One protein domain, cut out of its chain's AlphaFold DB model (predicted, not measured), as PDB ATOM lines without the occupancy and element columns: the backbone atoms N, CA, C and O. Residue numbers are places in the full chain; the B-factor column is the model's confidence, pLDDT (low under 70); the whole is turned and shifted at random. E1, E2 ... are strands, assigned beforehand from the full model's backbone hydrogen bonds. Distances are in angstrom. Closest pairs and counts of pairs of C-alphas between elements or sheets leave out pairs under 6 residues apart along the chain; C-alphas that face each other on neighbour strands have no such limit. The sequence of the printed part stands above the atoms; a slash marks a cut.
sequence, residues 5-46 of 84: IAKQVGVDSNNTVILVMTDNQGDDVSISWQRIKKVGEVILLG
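What this domain is: This is residues 5 to 46 of the 84 residues of an uncharacterized protein of Candidatus Nitrosopelagicus sp (UniProt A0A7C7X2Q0). A strongly twisted three-stranded sheet, E1 to E3, makes the larger of two lobes, and a small loop that starts with E4 and folds back at residues 44 to 45 makes the other. Residues 33 to 35 join the two, and E4 is apart from E1 and E2. The printed part has 42 residues, with four named strands in the order E1, E2, E3, E4 and no named helix; the class is all strand. The sheet's order is E1, E2, E3, all antiparallel. The whole is compact, with a radius of gyration of the C-alphas of 10.3 A and spans of 27 by 23 by 15 A.

How they stand to each other: E1, residues 5 to 11, and E2, residues 17 to 23, form a hairpin. They are antiparallel neighbours, with 152 degrees between their N-to-C directions. C-alphas 6 and 21, which face each other, are 4.2 A apart; N 10 and O 18, at 2.9 A, and N 20 and O 8, at 2.8 A, are among the pairs within hydrogen-bond range. E3, residues 28 to 32, forms a second hairpin with E2, antiparallel at 144 degrees. C-alphas 20 and 30 face each other at 4.5 A, and N 19 and O 31 are within hydrogen-bond range at 2.8 A, as are N 29 and O 21. E1, E2 and E3 make a meander, each strand the antiparallel neighbour of the one before. E1 and E3 are edge strands, and E2 is the inner strand. E4, residues 36 to 38, pairs with no named strand, but has a short antiparallel pairing with residues 44 to 45. E3 and E4 meet only through their link.

Where its parts are: E1 begins at C-alpha 5, printed at (75.107, 69.902, 78.873), and measures 18.2 A from first to last C-alpha. E2, residues 17 to 23, measures 18.7 A and ends at C-alpha 23, at (70.147, 66.980, 75.749). E3, residues 28 to 32, is 13.4 A long. E4, residues 36 to 38, is 5.6 A long and ends at C-alpha 38, at (86.336, 60.937, 83.084).

The domain as a whole: The two C-alphas farthest apart are those of Ser 13 and Glu 41, at 28.9 A; the first and last printed, of Ile 5 and Gly 46, are 16.1 A apart. The sheet's C-alphas lie up to 4.7 A off the best plane through them. The printed part has no cut, and the links E1 to E2, E2 to E3 and E3 to E4 are tight. The mean pLDDT of the printed part is 90.7, and no printed residue is under 70.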
ATOM      1  N   ILE A   5      74.440  69.093  77.843       94.56
ATOM      2  CA  ILE A   5      75.107  69.902  78.873       94.56
ATOM      3  C   ILE A   5      74.717  69.377  80.257       94.56
ATOM      4  O   ILE A   5      73.540  69.167  80.537       94.56
ATOM      5  N   ALA A   6      75.709  69.161  81.122       93.94
ATOM      6  CA  ALA A   6      75.472  68.764  82.506       93.94
ATOM      7  C   ALA A   6      74.659  69.839  83.242       93.94
ATOM      8  O   ALA A   6      75.010  71.017  83.196       93.94
ATOM      9  N   LYS A   7      73.592  69.418  83.923       94.31
ATOM     10  CA  LYS A   7      72.682  70.301  84.657       94.31
ATOM     11  C   LYS A   7      72.879  70.179  86.163       94.31
ATOM     12  O   LYS A   7      73.069  71.185  86.834       94.31
ATOM     13  N   GLN A   8      72.851  68.954  86.690       94.81
ATOM     14  CA  GLN A   8      73.016  68.686  88.123       94.81
ATOM     15  C   GLN A   8      73.431  67.235  88.397       94.81
ATOM     16  O   GLN A   8      73.306  66.366  87.535       94.81
ATOM     17  N   VAL A   9      73.877  66.973  89.625       94.81
ATOM     18  CA  VAL A   9      74.119  65.621  90.146       94.81
ATOM     19  C   VAL A   9      73.027  65.294  91.157       94.81
ATOM     20  O   VAL A   9      72.733  66.109  92.028       94.81
ATOM     21  N   GLY A  10      72.416  64.122  91.022       93.25
ATOM     22  CA  GLY A  10      71.334  63.650  91.880       93.25
ATOM     23  C   GLY A  10      71.586  62.246  92.410       93.25
ATOM     24  O   GLY A  10      72.567  61.589  92.057       93.25
ATOM     25  N   VAL A  11      70.668  61.789  93.254       91.50
ATOM     26  CA  VAL A  11      70.619  60.420  93.768       91.50
ATOM     27  C   VAL A  11      69.248  59.851  93.413       91.50
ATOM     28  O   VAL A  11      68.240  60.527  93.612       91.50
ATOM     29  N   ASP A  12      69.211  58.652  92.839       87.00
ATOM     30  CA  ASP A  12      67.961  57.978  92.490       87.00
ATOM     31  C   ASP A  12      67.315  57.266  93.699       87.00
ATOM     32  O   ASP A  12      67.834  57.277  94.818       87.00
ATOM     33  N   SER A  13      66.165  56.622  93.479       84.25
ATOM     34  CA  SER A  13      65.438  55.875  94.516       84.25
ATOM     35  C   SER A  13      66.192  54.659  95.065       84.25
ATOM     36  O   SER A  13      65.802  54.123  96.096       84.25
ATOM     37  N   ASN A  14      67.245  54.211  94.378       85.88
ATOM     38  CA  ASN A  14      68.109  53.104  94.783       85.88
ATOM     39  C   ASN A  14      69.401  53.613  95.437       85.88
ATOM     40  O   ASN A  14      70.395  52.886  95.490       85.88
ATOM     41  N   ASN A  15      69.422  54.874  95.884       85.88
ATOM     42  CA  ASN A  15      70.586  55.526  96.474       85.88
ATOM     43  C   ASN A  15      71.815  55.556  95.540       85.88
ATOM     44  O   ASN A  15      72.952  55.640  96.007       85.88
ATOM     45  N   THR A  16      71.605  55.513  94.221       88.31
ATOM     46  CA  THR A  16      72.678  55.553  93.222       88.31
ATOM     47  C   THR A  16      72.852  56.959  92.661       88.31
ATOM     48  O   THR A  16      71.883  57.654  92.358       88.31
ATOM     49  N   VAL A  17      74.106  57.388  92.499       92.62
ATOM     50  CA  VAL A  17      74.430  58.704  91.938       92.62
ATOM     51  C   VAL A  17      74.143  58.735  90.436       92.62
ATOM     52  O   VAL A  17      74.577  57.857  89.680       92.62
ATOM     53  N   ILE A  18      73.456  59.785  89.995       94.12
ATOM     54  CA  ILE A  18      73.130  60.041  88.592       94.12
ATOM     55  C   ILE A  18      73.527  61.464  88.187       94.12
ATOM     56  O   ILE A  18      73.461  62.407  88.973       94.12
ATOM     57  N   LEU A  19      73.923  61.623  86.930       94.00
ATOM     58  CA  LEU A  19      74.122  62.910  86.279       94.00
ATOM     59  C   LEU A  19      72.862  63.259  85.489       94.00
ATOM     60  O   LEU A  19      72.512  62.547  84.552       94.00
ATOM     61  N   VAL A  20      72.217  64.369  85.823       94.00
ATOM     62  CA  VAL A  20      71.141  64.933  85.007       94.00
ATOM     63  C   VAL A  20      71.759  65.916  84.024       94.00
ATOM     64  O   VAL A  20      72.519  66.811  84.410       94.00
ATOM     65  N   MET A  21      71.441  65.756  82.749       93.62
ATOM     66  CA  MET A  21      71.896  66.627  81.677       93.62
ATOM     67  C   MET A  21      70.735  67.029  80.783       93.62
ATOM     68  O   MET A  21      69.818  66.246  80.578       93.62
ATOM     69  N   THR A  22      70.805  68.227  80.223       92.69
ATOM     70  CA  THR A  22      69.880  68.646  79.173       92.69
ATOM     71  C   THR A  22      70.470  68.231  77.833       92.69
ATOM     72  O   THR A  22      71.633  68.540  77.545       92.69
ATOM     73  N   ASP A  23      69.713  67.474  77.049       91.06
ATOM     74  CA  ASP A  23      70.147  66.980  75.749       91.06
ATOM     75  C   ASP A  23      70.065  68.065  74.658       91.06
ATOM     76  O   ASP A  23      69.816  69.243  74.919       91.06
ATOM     77  N   ASN A  24      70.331  67.685  73.407       85.81
ATOM     78  CA  ASN A  24      70.297  68.632  72.290       85.81
ATOM     79  C   ASN A  24      68.869  69.043  71.866       85.81
ATOM     80  O   ASN A  24      68.749  69.965  71.064       85.81
ATOM     81  N   GLN A  25      67.828  68.364  72.357       86.81
ATOM     82  CA  GLN A  25      66.418  68.699  72.127       86.81
ATOM     83  C   GLN A  25      65.832  69.569  73.247       86.81
ATOM     84  O   GLN A  25      64.760  70.143  73.079       86.81
ATOM     85  N   GLY A  26      66.563  69.728  74.355       86.00
ATOM     86  CA  GLY A  26      66.115  70.479  75.525       86.00
ATOM     87  C   GLY A  26      65.477  69.604  76.603       86.00
ATOM     88  O   GLY A  26      65.006  70.147  77.602       86.00
ATOM     89  N   ASP A  27      65.495  68.281  76.435       89.62
ATOM     90  CA  ASP A  27      64.951  67.334  77.401       89.62
ATOM     91  C   ASP A  27      65.975  67.009  78.493       89.62
ATOM     92  O   ASP A  27      67.181  66.894  78.244       89.62
ATOM     93  N   ASP A  28      65.496  66.827  79.724       89.19
ATOM     94  CA  ASP A  28      66.334  66.399  80.841       89.19
ATOM     95  C   ASP A  28      66.492  64.870  80.832       89.19
ATOM     96  O   ASP A  28      65.539  64.111  81.021       89.19
ATOM     97  N   VAL A  29      67.730  64.410  80.668       87.56
ATOM     98  CA  VAL A  29      68.106  62.995  80.622       87.56
ATOM     99  C   VAL A  29      69.002  62.657  81.810       87.56
ATOM    100  O   VAL A  29      69.951  63.375  82.126       87.56
ATOM    101  N   SER A  30      68.727  61.524  82.458       90.31
ATOM    102  CA  SER A  30      69.553  60.997  83.550       90.31
ATOM    103  C   SER A  30      70.557  59.962  83.041       90.31
ATOM    104  O   SER A  30      70.209  59.023  82.328       90.31
ATOM    105  N   ILE A  31      71.818  60.112  83.436       90.12
ATOM    106  CA  ILE A  31      72.927  59.221  83.101       90.12
ATOM    107  C   ILE A  31      73.491  58.631  84.389       90.12
ATOM    108  O   ILE A  31      73.887  59.362  85.291       90.12
ATOM    109  N   SER A  32      73.584  57.303  84.461       90.50
ATOM    110  CA  SER A  32      74.262  56.632  85.576       90.50
ATOM    111  C   SER A  32      75.716  57.084  85.689       90.50
ATOM    112  O   SER A  32      76.451  57.088  84.695       90.50
ATOM    113  N   TRP A  33      76.150  57.402  86.914       91.25
ATOM    114  CA  TRP A  33      77.526  57.812  87.196       91.25
ATOM    115  C   TRP A  33      78.563  56.767  86.758       91.25
ATOM    116  O   TRP A  33      79.670  57.118  86.363       91.25
ATOM    117  N   GLN A  34      78.184  55.486  86.724       89.06
ATOM    118  CA  GLN A  34      79.050  54.382  86.286       89.06
ATOM    119  C   GLN A  34      79.479  54.493  84.816       89.06
ATOM    120  O   GLN A  34      80.497  53.934  84.418       89.06
ATOM    121  N   ARG A  35      78.715  55.219  83.993       89.19
ATOM    122  CA  ARG A  35      79.033  55.428  82.574       89.19
ATOM    123  C   ARG A  35      80.077  56.513  82.360       89.19
ATOM    124  O   ARG A  35      80.552  56.685  81.239       89.19
ATOM    125  N   ILE A  36      80.399  57.289  83.389       90.88
ATOM    126  CA  ILE A  36      81.341  58.395  83.285       90.88
ATOM    127  C   ILE A  36      82.757  57.819  83.357       90.88
ATOM    128  O   ILE A  36      83.194  57.340  84.396       90.88
ATOM    129  N   LYS A  37      83.491  57.887  82.243       92.12
ATOM    130  CA  LYS A  37      84.904  57.480  82.179       92.12
ATOM    131  C   LYS A  37      85.822  58.537  82.793       92.12
ATOM    132  O   LYS A  37      86.835  58.194  83.393       92.12
ATOM    133  N   LYS A  38      85.510  59.823  82.597       93.50
ATOM    134  CA  LYS A  38      86.336  60.937  83.084       93.50
ATOM    135  C   LYS A  38      85.512  62.203  83.281       93.50
ATOM    136  O   LYS A  38      84.658  62.517  82.454       93.50
ATOM    137  N   VAL A  39      85.839  62.949  84.333       93.38
ATOM    138  CA  VAL A  39      85.342  64.306  84.595       93.38
ATOM    139  C   VAL A  39      86.518  65.282  84.490       93.38
ATOM    140  O   VAL A  39      87.601  65.008  85.003       93.38
ATOM    141  N   GLY A  40      86.317  66.393  83.790       91.44
ATOM    142  CA  GLY A  40      87.293  67.465  83.595       91.44
ATOM    143  C   GLY A  40      86.596  68.687  83.001       91.44
ATOM    144  O   GLY A  40      85.429  68.914  83.300       91.44
ATOM    145  N   GLU A  41      87.269  69.420  82.108       92.25
ATOM    146  CA  GLU A  41      86.626  70.477  81.302       92.25
ATOM    147  C   GLU A  41      85.409  69.942  80.526       92.25
ATOM    148  O   GLU A  41      84.390  70.613  80.385       92.25
ATOM    149  N   VAL A  42      85.498  68.688  80.081       92.19
ATOM    150  CA  VAL A  42      84.397  67.936  79.482       92.19
ATOM    151  C   VAL A  42      84.207  66.605  80.206       92.19
ATOM    152  O   VAL A  42      85.168  65.990  80.675       92.19
ATOM    153  N   ILE A  43      82.958  66.142  80.274       91.88
ATOM    154  CA  ILE A  43      82.611  64.824  80.818       91.88
ATOM    155  C   ILE A  43      82.666  63.804  79.682       91.88
ATOM    156  O   ILE A  43      81.926  63.906  78.701       91.88
ATOM    157  N   LEU A  44      83.546  62.811  79.813       92.19
ATOM    158  CA  LEU A  44      83.655  61.708  78.864       92.19
ATOM    159  C   LEU A  44      82.792  60.545  79.331       92.19
ATOM    160  O   LEU A  44      83.006  59.981  80.406       92.19
ATOM    161  N   LEU A  45      81.843  60.163  78.485       88.81
ATOM    162  CA  LEU A  45      81.025  58.977  78.683       88.81
ATOM    163  C   LEU A  45      81.679  57.780  78.000       88.81
ATOM    164  O   LEU A  45      82.218  57.890  76.900       88.81
ATOM    165  N   GLY A  46      81.651  56.644  78.681       83.00
ATOM    166  CA  GLY A  46      82.114  55.374  78.164       83.00
ATOM    167  C   GLY A  46      81.059  54.589  77.414       83.00
ATOM    168  O   GLY A  46      79.860  54.838  77.535       83.00
TER     169      GLY A  46